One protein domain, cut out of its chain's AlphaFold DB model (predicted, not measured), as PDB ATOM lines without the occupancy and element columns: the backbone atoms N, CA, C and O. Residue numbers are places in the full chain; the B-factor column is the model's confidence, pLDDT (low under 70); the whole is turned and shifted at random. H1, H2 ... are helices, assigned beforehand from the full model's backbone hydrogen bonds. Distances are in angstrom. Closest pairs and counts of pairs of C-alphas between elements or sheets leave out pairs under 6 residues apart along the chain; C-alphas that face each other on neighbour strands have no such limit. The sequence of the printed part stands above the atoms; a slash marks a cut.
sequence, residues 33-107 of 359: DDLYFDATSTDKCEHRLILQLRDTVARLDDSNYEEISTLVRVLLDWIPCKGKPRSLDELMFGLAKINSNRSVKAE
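AT A GLANCE: This is residues 33 to 107 of the 359 residues of an uncharacterized protein of Zasmidium cellare ATCC 36951 (UniProt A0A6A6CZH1). Two helices side by side, H2 and H3, form a helical hairpin, and the long helix H4 starts beside H3 and runs away from the hairpin nearly at right angles, roughly like an L. The short helix H1 sits in the angle between H2 and H4, crosswise to both, and the far end of H4 with the last residues, 100 to 107, sticks out as an arm. The printed part has 75 residues with four named helices, in the order H1, H2, H3, H4, and no named strand, and the class is all helix. The whole is compact, with a radius of gyration of the C-alphas of 12.4 A. Its C-alphas span 39 by 26 by 22 A, only just elongated, and the arm adds to the length: the body without it spans 31 by 22 by 21 A.

IN THESE COORDINATES: H1 holds residues 33 to 41, and its first C-alpha, that of Asp 33, is at (-28.172, 3.200, 17.818). It is 11.8 A long from first to last C-alpha. After a short link of 6 residues comes H2, residues 48 to 57, 14.2 A long. A short link of 7 residues leads to H3, residues 65 to 78, which is 20.3 A long and begins with C-alpha 65 at (-39.075, -9.351, 3.448). A short link of 9 residues leads to H4, residues 88 to 105, the longest helix with 18 residues and 25.1 A. Its first C-alpha, 88, is at (-37.795, -4.023, 10.819) and its last, 105, at (-21.976, 15.392, 12.968).

HOW THE PARTS SIT: H1 touches H2 with 8 pairs of C-alphas within 8 A; the closest C-alphas are those of Ala 39 and Leu 51, 6.0 A apart. The two run the same way at a steep tilt of 65 degrees. H2 and H3 form a helical hairpin and touch with 11 pairs of C-alphas within 8 A, the closest being those of Leu 53 and Val 72, 6.3 A apart. They run opposite ways at a shallow tilt of 14 degrees. H3 and H4 only just touch, with 3 pairs of C-alphas within 8 A, between residues 69 to 73 of H3 and residue 88 of H4. Their closest C-alphas are those of Ser 69 and Leu 88, 5.3 A apart, and their lines are about perpendicular, at 76 degrees. H4 also only just touches H1, with 3 pairs, through its residues 94 to 98 alone. The closest C-alphas there are those of Asp 33 and Ile 98, 7.5 A apart, and the lines are about perpendicular, at 81 degrees. H1 and H3 are apart, and H2 and H4 are only just apart, with their closest C-alphas 8.4 A from each other. The helix packing is mostly crossed, with 1 of the 4 touching pairs at a shallow tilt. In H1, H2 and H3 every pair from O of residue i to N of residue i+4 is within hydrogen-bond range; in H4 13 of 14 are.

THE WHOLE: The two C-alphas farthest apart are those of Glu 67 and Glu 107, at 38.9 A, while the first and last printed C-alphas, of Asp 33 and Glu 107, are 19.4 A apart. Residues 100 to 107, of which 100 to 105 belong to H4, stand free. The printed part has no cut, and it has no long link. The mean pLDDT of the printed part is 81.7; residues 42 to 44 and 98 to 107 are under 70, and the mean of H4 is 68.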
ATOM      1  N   ASP A  33     -28.616   2.652  19.100       83.56
ATOM      2  CA  ASP A  33     -28.172   3.200  17.818       83.56
ATOM      3  C   ASP A  33     -26.641   3.199  17.706       83.56
ATOM      4  O   ASP A  33     -26.105   2.875  16.648       83.56
ATOM      5  N   ASP A  34     -25.932   3.490  18.803       82.75
ATOM      6  CA  ASP A  34     -24.465   3.452  18.848       82.75
ATOM      7  C   ASP A  34     -23.935   2.017  18.714       82.75
ATOM      8  O   ASP A  34     -23.072   1.755  17.877       82.75
ATOM      9  N   LEU A  35     -24.501   1.068  19.471       84.06
ATOM     10  CA  LEU A  35     -24.122  -0.349  19.398       84.06
ATOM     11  C   LEU A  35     -24.359  -0.936  18.001       84.06
ATOM     12  O   LEU A  35     -23.557  -1.741  17.521       84.06
ATOM     13  N   TYR A  36     -25.460  -0.554  17.348       83.81
ATOM     14  CA  TYR A  36     -25.772  -1.024  16.003       83.81
ATOM     15  C   TYR A  36     -24.903  -0.349  14.936       83.81
ATOM     16  O   TYR A  36     -24.403  -1.041  14.048       83.81
ATOM     17  N   PHE A  37     -24.654   0.962  15.046       81.50
ATOM     18  CA  PHE A  37     -23.721   1.674  14.170       81.50
ATOM     19  C   PHE A  37     -22.324   1.046  14.223       81.50
ATOM     20  O   PHE A  37     -21.743   0.736  13.180       81.50
ATOM     21  N   ASP A  38     -21.805   0.801  15.430       82.44
ATOM     22  CA  ASP A  38     -20.481   0.211  15.613       82.44
ATOM     23  C   ASP A  38     -20.392  -1.179  14.974       82.44
ATOM     24  O   ASP A  38     -19.330  -1.529  14.472       82.44
ATOM     25  N   ALA A  39     -21.488  -1.944  14.911       83.94
ATOM     26  CA  ALA A  39     -21.536  -3.216  14.190       83.94
ATOM     27  C   ALA A  39     -21.606  -3.058  12.663       83.94
ATOM     28  O   ALA A  39     -21.016  -3.866  11.944       83.94
ATOM     29  N   THR A  40     -22.332  -2.064  12.141       77.44
ATOM     30  CA  THR A  40     -22.423  -1.817  10.688       77.44
ATOM     31  C   THR A  40     -21.175  -1.173  10.095       77.44
ATOM     32  O   THR A  40     -20.936  -1.324   8.900       77.44
ATOM     33  N   SER A  41     -20.406  -0.438  10.899       73.62
ATOM     34  CA  SER A  41     -19.349   0.458  10.411       73.62
ATOM     35  C   SER A  41     -17.963   0.173  10.988       73.62
ATOM     36  O   SER A  41     -16.994   0.782  10.536       73.62
ATOM     37  N   THR A  42     -17.833  -0.738  11.957       68.94
ATOM     38  CA  THR A  42     -16.543  -1.142  12.533       68.94
ATOM     39  C   THR A  42     -16.527  -2.633  12.887       68.94
ATOM     40  O   THR A  42     -17.568  -3.254  13.093       68.94
ATOM     41  N   ASP A  43     -15.334  -3.198  13.069       69.75
ATOM     42  CA  ASP A  43     -15.167  -4.553  13.615       69.75
ATOM     43  C   ASP A  43     -15.125  -4.579  15.161       69.75
ATOM     44  O   ASP A  43     -14.706  -5.569  15.754       69.75
ATOM     45  N   LYS A  44     -15.525  -3.486  15.839       66.69
ATOM     46  CA  LYS A  44     -15.404  -3.324  17.302       66.69
ATOM     47  C   LYS A  44     -16.636  -3.750  18.106       66.69
ATOM     48  O   LYS A  44     -16.531  -3.904  19.321       66.69
ATOM     49  N   CYS A  45     -17.805  -3.913  17.485       83.69
ATOM     50  CA  CYS A  45     -19.008  -4.297  18.228       83.69
ATOM     51  C   CYS A  45     -19.016  -5.802  18.530       83.69
ATOM     52  O   CYS A  45     -19.375  -6.617  17.685       83.69
ATOM     53  N   GLU A  46     -18.677  -6.175  19.763       85.25
ATOM     54  CA  GLU A  46     -18.676  -7.574  20.224       85.25
ATOM     55  C   GLU A  46     -20.082  -8.114  20.567       85.25
ATOM     56  O   GLU A  46     -20.251  -9.298  20.878       85.25
ATOM     57  N   HIS A  47     -21.123  -7.270  20.538       87.69
ATOM     58  CA  HIS A  47     -22.455  -7.636  21.020       87.69
ATOM     59  C   HIS A  47     -23.166  -8.603  20.055       87.69
ATOM     60  O   HIS A  47     -23.891  -8.203  19.144       87.69
ATOM     61  N   ARG A  48     -22.986  -9.907  20.290       91.19
ATOM     62  CA  ARG A  48     -23.418 -11.021  19.424       91.19
ATOM     63  C   ARG A  48     -24.819 -10.888  18.809       91.19
ATOM     64  O   ARG A  48     -24.966 -11.164  17.624       91.19
ATOM     65  N   LEU A  49     -25.836 -10.465  19.568       91.62
ATOM     66  CA  LEU A  49     -27.202 -10.307  19.036       91.62
ATOM     67  C   LEU A  49     -27.331  -9.142  18.040       91.62
ATOM     68  O   LEU A  49     -28.125  -9.228  17.110       91.62
ATOM     69  N   ILE A  50     -26.535  -8.081  18.204       91.00
ATOM     70  CA  ILE A  50     -26.486  -6.934  17.284       91.00
ATOM     71  C   ILE A  50     -25.741  -7.329  16.000       91.00
ATOM     72  O   ILE A  50     -26.234  -7.052  14.911       91.00
ATOM     73  N   LEU A  51     -24.622  -8.059  16.108       90.88
ATOM     74  CA  LEU A  51     -23.932  -8.643  14.947       90.88
ATOM     75  C   LEU A  51     -24.845  -9.596  14.158       90.88
ATOM     76  O   LEU A  51     -24.922  -9.510  12.937       90.88
ATOM     77  N   GLN A  52     -25.585 -10.473  14.846       94.62
ATOM     78  CA  GLN A  52     -26.552 -11.361  14.195       94.62
ATOM     79  C   GLN A  52     -27.702 -10.582  13.541       94.62
ATOM     80  O   GLN A  52     -28.120 -10.943  12.447       94.62
ATOM     81  N   LEU A  53     -28.181  -9.500  14.163       93.62
ATOM     82  CA  LEU A  53     -29.201  -8.627  13.581       93.62
ATOM     83  C   LEU A  53     -28.686  -7.924  12.312       93.62
ATOM     84  O   LEU A  53     -29.356  -7.987  11.284       93.62
ATOM     85  N   ARG A  54     -27.468  -7.363  12.344       93.19
ATOM     86  CA  ARG A  54     -26.765  -6.809  11.172       93.19
ATOM     87  C   ARG A  54     -26.670  -7.829  10.042       93.19
ATOM     88  O   ARG A  54     -27.093  -7.548   8.925       93.19
ATOM     89  N   ASP A  55     -26.146  -9.017  10.333       94.62
ATOM     90  CA  ASP A  55     -25.924 -10.074   9.342       94.62
ATOM     91  C   ASP A  55     -27.238 -10.660   8.794       94.62
ATOM     92  O   ASP A  55     -27.221 -11.337   7.764       94.62
ATOM     93  N   THR A  56     -28.369 -10.438   9.469       94.81
ATOM     94  CA  THR A  56     -29.716 -10.782   8.992       94.81
ATOM     95  C   THR A  56     -30.304  -9.663   8.129       94.81
ATOM     96  O   THR A  56     -30.773  -9.943   7.029       94.81
ATOM     97  N   VAL A  57     -30.208  -8.397   8.550       92.88
ATOM     98  CA  VAL A  57     -30.651  -7.230   7.756       92.88
ATOM     99  C   VAL A  57     -29.847  -7.094   6.455       92.88
ATOM    100  O   VAL A  57     -30.414  -6.774   5.417       92.88
ATOM    101  N   ALA A  58     -28.555  -7.432   6.460       91.88
ATOM    102  CA  ALA A  58     -27.698  -7.442   5.268       91.88
ATOM    103  C   ALA A  58     -28.086  -8.494   4.200       91.88
ATOM    104  O   ALA A  58     -27.470  -8.540   3.137       91.88
ATOM    105  N   ARG A  59     -29.083  -9.348   4.476       94.06
ATOM    106  CA  ARG A  59     -29.668 -10.320   3.535       94.06
ATOM    107  C   ARG A  59     -31.081  -9.949   3.071       94.06
ATOM    108  O   ARG A  59     -31.690 -10.734   2.353       94.06
ATOM    109  N   LEU A  60     -31.604  -8.794   3.480       93.38
ATOM    110  CA  LEU A  60     -32.952  -8.357   3.132       93.38
ATOM    111  C   LEU A  60     -33.095  -8.091   1.623       93.38
ATOM    112  O   LEU A  60     -32.326  -7.319   1.054       93.38
ATOM    113  N   ASP A  61     -34.117  -8.684   1.007       93.56
ATOM    114  CA  ASP A  61     -34.561  -8.380  -0.355       93.56
ATOM    115  C   ASP A  61     -36.100  -8.401  -0.467       93.56
ATOM    116  O   ASP A  61     -36.800  -8.921   0.407       93.56
ATOM    117  N   ASP A  62     -36.633  -7.841  -1.558       91.25
ATOM    118  CA  ASP A  62     -38.080  -7.702  -1.803       91.25
ATOM    119  C   ASP A  62     -38.845  -9.042  -1.831       91.25
ATOM    120  O   ASP A  62     -40.068  -9.062  -1.692       91.25
ATOM    121  N   SER A  63     -38.151 -10.170  -2.026       91.62
ATOM    122  CA  SER A  63     -38.741 -11.513  -2.068       91.62
ATOM    123  C   SER A  63     -38.711 -12.245  -0.722       91.62
ATOM    124  O   SER A  63     -39.487 -13.182  -0.531       91.62
ATOM    125  N   ASN A  64     -37.864 -11.808   0.219       91.31
ATOM    126  CA  ASN A  64     -37.681 -12.434   1.533       91.31
ATOM    127  C   ASN A  64     -38.154 -11.570   2.728       91.31
ATOM    128  O   ASN A  64     -38.073 -12.015   3.876       91.31
ATOM    129  N   TYR A  65     -38.699 -10.374   2.458       92.19
ATOM    130  CA  TYR A  65     -39.075  -9.351   3.448       92.19
ATOM    131  C   TYR A  65     -39.788  -9.887   4.703       92.19
ATOM    132  O   TYR A  65     -39.343  -9.624   5.818       92.19
ATOM    133  N   GLU A  66     -40.868 -10.660   4.551       90.81
ATOM    134  CA  GLU A  66     -41.664 -11.175   5.682       90.81
ATOM    135  C   GLU A  66     -40.880 -12.157   6.577       90.81
ATOM    136  O   GLU A  66     -41.039 -12.164   7.804       90.81
ATOM    137  N   GLU A  67     -39.992 -12.967   5.989       93.25
ATOM    138  CA  GLU A  67     -39.151 -13.918   6.724       93.25
ATOM    139  C   GLU A  67     -38.069 -13.173   7.516       93.25
ATOM    140  O   GLU A  67     -37.923 -13.374   8.728       93.25
ATOM    141  N   ILE A  68     -37.368 -12.238   6.863       93.44
ATOM    142  CA  ILE A  68     -36.346 -11.405   7.503       93.44
ATOM    143  C   ILE A  68     -36.961 -10.494   8.574       93.44
ATOM    144  O   ILE A  68     -36.414 -10.416   9.672       93.44
ATOM    145  N   SER A  69     -38.119  -9.875   8.323       92.50
ATOM    146  CA  SER A  69     -38.843  -9.043   9.297       92.50
ATOM    147  C   SER A  69     -39.241  -9.834  10.550       92.50
ATOM    148  O   SER A  69     -39.024  -9.382  11.681       92.50
ATOM    149  N   THR A  70     -39.722 -11.070  10.370       92.25
ATOM    150  CA  THR A  70     -40.049 -11.978  11.480       92.25
ATOM    151  C   THR A  70     -38.813 -12.322  12.319       92.25
ATOM    152  O   THR A  70     -38.864 -12.246  13.550       92.25
ATOM    153  N   LEU A  71     -37.686 -12.654  11.676       90.38
ATOM    154  CA  LEU A  71     -36.420 -12.959  12.356       90.38
ATOM    155  C   LEU A  71     -35.833 -11.734  13.077       90.38
ATOM    156  O   LEU A  71     -35.390 -11.840  14.222       90.38
ATOM    157  N   VAL A  72     -35.879 -10.564  12.436       94.38
ATOM    158  CA  VAL A  72     -35.439  -9.273  12.985       94.38
ATOM    159  C   VAL A  72     -36.206  -8.924  14.255       94.38
ATOM    160  O   VAL A  72     -35.580  -8.553  15.247       94.38
ATOM    161  N   ARG A  73     -37.532  -9.111  14.284       91.25
ATOM    162  CA  ARG A  73     -38.335  -8.844  15.488       91.25
ATOM    163  C   ARG A  73     -37.932  -9.738  16.667       91.25
ATOM    164  O   ARG A  73     -37.759  -9.235  17.772       91.25
ATOM    165  N   VAL A  74     -37.713 -11.037  16.432       93.06
ATOM    166  CA  VAL A  74     -37.271 -11.981  17.482       93.06
ATOM    167  C   VAL A  74     -35.888 -11.607  18.033       93.06
ATOM    168  O   VAL A  74     -35.672 -11.663  19.244       93.06
ATOM    169  N   LEU A  75     -34.958 -11.183  17.170       91.06
ATOM    170  CA  LEU A  75     -33.638 -10.700  17.592       91.06
ATOM    171  C   LEU A  75     -33.728  -9.384  18.381       91.06
ATOM    172  O   LEU A  75     -33.070  -9.248  19.413       91.06
ATOM    173  N   LEU A  76     -34.565  -8.438  17.938       93.31
ATOM    174  CA  LEU A  76     -34.813  -7.175  18.638       93.31
ATOM    175  C   LEU A  76     -35.391  -7.409  20.036       93.31
ATOM    176  O   LEU A  76     -34.897  -6.811  20.992       93.31
ATOM    177  N   ASP A  77     -36.368  -8.306  20.197       91.94
ATOM    178  CA  ASP A  77     -36.964  -8.630  21.501       91.94
ATOM    179  C   ASP A  77     -35.911  -9.076  22.530       91.94
ATOM    180  O   ASP A  77     -35.970  -8.648  23.686       91.94
ATOM    181  N   TRP A  78     -34.899  -9.843  22.112       89.38
ATOM    182  CA  TRP A  78     -33.866 -10.403  22.997       89.38
ATOM    183  C   TRP A  78     -32.729  -9.429  23.362       89.38
ATOM    184  O   TRP A  78     -31.947  -9.721  24.267       89.38
ATOM    185  N   ILE A  79     -32.626  -8.264  22.713       88.38
ATOM    186  CA  ILE A  79     -31.597  -7.250  23.013       88.38
ATOM    187  C   ILE A  79     -32.036  -6.381  24.216       88.38
ATOM    188  O   ILE A  79     -33.087  -5.738  24.142       88.38
ATOM    189  N   PRO A  80     -31.275  -6.296  25.326       78.75
ATOM    190  CA  PRO A  80     -31.712  -5.635  26.567       78.75
ATOM    191  C   PRO A  80     -31.473  -4.105  26.602       78.75
ATOM    192  O   PRO A  80     -31.203  -3.536  27.658       78.75
ATOM    193  N   CYS A  81     -31.568  -3.417  25.460       83.06
ATOM    194  CA  CYS A  81     -31.283  -1.980  25.341       83.06
ATOM    195  C   CYS A  81     -32.549  -1.109  25.432       83.06
ATOM    196  O   CYS A  81     -33.604  -1.462  24.897       83.06
ATOM    197  N   LYS A  82     -32.435   0.079  26.046       76.19
ATOM    198  CA  LYS A  82     -33.449   1.145  25.927       76.19
ATOM    199  C   LYS A  82     -33.372   1.790  24.536       76.19
ATOM    200  O   LYS A  82     -32.305   1.829  23.932       76.19
ATOM    201  N   GLY A  83     -34.503   2.295  24.044       76.25
ATOM    202  CA  GLY A  83     -34.597   2.969  22.740       76.25
ATOM    203  C   GLY A  83     -34.610   2.047  21.515       76.25
ATOM    204  O   GLY A  83     -34.779   2.545  20.411       76.25
ATOM    205  N   LYS A  84     -34.477   0.722  21.688       86.69
ATOM    206  CA  LYS A  84     -34.495  -0.233  20.569       86.69
ATOM    207  C   LYS A  84     -35.816  -0.174  19.767       86.69
ATOM    208  O   LYS A  84     -36.880  -0.045  20.387       86.69
ATOM    209  N   PRO A  85     -35.770  -0.324  18.431       89.06
ATOM    210  CA  PRO A  85     -36.959  -0.422  17.588       89.06
ATOM    211  C   PRO A  85     -37.723  -1.732  17.836       89.06
ATOM    212  O   PRO A  85     -37.180  -2.706  18.365       89.06
ATOM    213  N   ARG A  86     -39.000  -1.752  17.448       91.94
ATOM    214  CA  ARG A  86     -39.954  -2.860  17.653       91.94
ATOM    215  C   ARG A  86     -40.267  -3.645  16.377       91.94
ATOM    216  O   ARG A  86     -40.901  -4.697  16.447       91.94
ATOM    217  N   SER A  87     -39.844  -3.145  15.218       93.19
ATOM    218  CA  SER A  87     -40.034  -3.768  13.904       93.19
ATOM    219  C   SER A  87     -38.820  -3.544  13.000       93.19
ATOM    220  O   SER A  87     -37.956  -2.713  13.293       93.19
ATOM    221  N   LEU A  88     -38.770  -4.272  11.880       92.06
ATOM    222  CA  LEU A  88     -37.795  -4.023  10.819       92.06
ATOM    223  C   LEU A  88     -37.958  -2.614  10.224       92.06
ATOM    224  O   LEU A  88     -36.957  -1.932  10.033       92.06
ATOM    225  N   ASP A  89     -39.189  -2.147  10.004       90.12
ATOM    226  CA  ASP A  89     -39.455  -0.797   9.492       90.12
ATOM    227  C   ASP A  89     -38.914   0.303  10.420       90.12
ATOM    228  O   ASP A  89     -38.240   1.224   9.962       90.12
ATOM    229  N   GLU A  90     -39.145   0.190  11.736       90.62
ATOM    230  CA  GLU A  90     -38.604   1.135  12.723       90.62
ATOM    231  C   GLU A  90     -37.066   1.104  12.755       90.62
ATOM    232  O   GLU A  90     -36.435   2.156  12.864       90.62
ATOM    233  N   LEU A  91     -36.455  -0.081  12.609       89.56
ATOM    234  CA  LEU A  91     -35.002  -0.241  12.523       89.56
ATOM    235  C   LEU A  91     -34.441   0.416  11.254       89.56
ATOM    236  O   LEU A  91     -33.538   1.243  11.346       89.56
ATOM    237  N   MET A  92     -34.985   0.107  10.077       88.25
ATOM    238  CA  MET A  92     -34.512   0.658   8.802       88.25
ATOM    239  C   MET A  92     -34.709   2.179   8.724       88.25
ATOM    240  O   MET A  92     -33.816   2.894   8.267       88.25
ATOM    241  N   PHE A  93     -35.833   2.690   9.237       81.19
ATOM    242  CA  PHE A  93     -36.085   4.127   9.353       81.19
ATOM    243  C   PHE A  93     -35.113   4.805  10.334       81.19
ATOM    244  O   PHE A  93     -34.575   5.873  10.031       81.19
ATOM    245  N   GLY A  94     -34.830   4.166  11.475       78.94
ATOM    246  CA  GLY A  94     -33.808   4.605  12.426       78.94
ATOM    247  C   GLY A  94     -32.425   4.703  11.781       78.94
ATOM    248  O   GLY A  94     -31.794   5.755  11.842       78.94
ATOM    249  N   LEU A  95     -31.984   3.662  11.072       75.12
ATOM    250  CA  LEU A  95     -30.674   3.612  10.409       75.12
ATOM    251  C   LEU A  95     -30.525   4.650   9.293       75.12
ATOM    252  O   LEU A  95     -29.496   5.325   9.215       75.12
ATOM    253  N   ALA A  96     -31.564   4.849   8.477       71.38
ATOM    254  CA  ALA A  96     -31.595   5.929   7.492       71.38
ATOM    255  C   ALA A  96     -31.428   7.307   8.163       71.38
ATOM    256  O   ALA A  96     -30.665   8.150   7.687       71.38
ATOM    257  N   LYS A  97     -32.083   7.518   9.313       71.38
ATOM    258  CA  LYS A  97     -32.000   8.756  10.097       71.38
ATOM    259  C   LYS A  97     -30.641   8.941  10.789       71.38
ATOM    260  O   LYS A  97     -30.126  10.054  10.793       71.38
ATOM    261  N   ILE A  98     -30.030   7.882  11.326       64.62
ATOM    262  CA  ILE A  98     -28.697   7.923  11.959       64.62
ATOM    263  C   ILE A  98     -27.626   8.293  10.928       64.62
ATOM    264  O   ILE A  98     -26.819   9.185  11.187       64.62
ATOM    265  N   ASN A  99     -27.655   7.676   9.743       59.16
ATOM    266  CA  ASN A  99     -26.729   8.004   8.656       59.16
ATOM    267  C   ASN A  99     -26.929   9.443   8.154       59.16
ATOM    268  O   ASN A  99     -25.953  10.179   8.002       59.16
ATOM    269  N   SER A 100     -28.184   9.880   7.989       53.72
ATOM    270  CA  SER A 100     -28.516  11.275   7.654       53.72
ATOM    271  C   SER A 100     -27.988  12.268   8.704       53.72
ATOM    272  O   SER A 100     -27.419  13.300   8.356       53.72
ATOM    273  N   ASN A 101     -28.076  11.930   9.995       46.59
ATOM    274  CA  ASN A 101     -27.597  12.781  11.086       46.59
ATOM    275  C   ASN A 101     -26.062  12.776  11.240       46.59
ATOM    276  O   ASN A 101     -25.476  13.814  11.548       46.59
ATOM    277  N   ARG A 102     -25.374  11.642  11.029       47.31
ATOM    278  CA  ARG A 102     -23.898  11.584  11.115       47.31
ATOM    279  C   ARG A 102     -23.205  12.214   9.900       47.31
ATOM    280  O   ARG A 102     -22.098  12.714  10.065       47.31
ATOM    281  N   SER A 103     -23.893  12.358   8.762       46.00
ATOM    282  CA  SER A 103     -23.470  13.261   7.672       46.00
ATOM    283  C   SER A 103     -23.383  14.740   8.087       46.00
ATOM    284  O   SER A 103     -22.817  15.528   7.339       46.00
ATOM    285  N   VAL A 104     -23.947  15.117   9.244       39.72
ATOM    286  CA  VAL A 104     -23.946  16.488   9.793       39.72
ATOM    287  C   VAL A 104     -23.139  16.582  11.103       39.72
ATOM    288  O   VAL A 104     -22.727  17.664  11.500       39.72
ATOM    289  N   LYS A 105     -22.848  15.452  11.772       38.50
ATOM    290  CA  LYS A 105     -21.976  15.392  12.968       38.50
ATOM    291  C   LYS A 105     -20.520  14.988  12.699       38.50
ATOM    292  O   LYS A 105     -19.736  14.947  13.637       38.50
ATOM    293  N   ALA A 106     -20.132  14.733  11.449       42.62
ATOM    294  CA  ALA A 106     -18.727  14.513  11.082       42.62
ATOM    295  C   ALA A 106     -17.864  15.796  11.141       42.62
ATOM    296  O   ALA A 106     -16.641  15.706  11.084       42.62
ATOM    297  N   GLU A 107     -18.487  16.972  11.261       40.34
ATOM    298  CA  GLU A 107     -17.824  18.285  11.241       40.34
ATOM    299  C   GLU A 107     -17.603  18.887  12.648       40.34
ATOM    300  O   GLU A 107     -17.246  20.055  12.759       40.34
TER     301      GLU A 107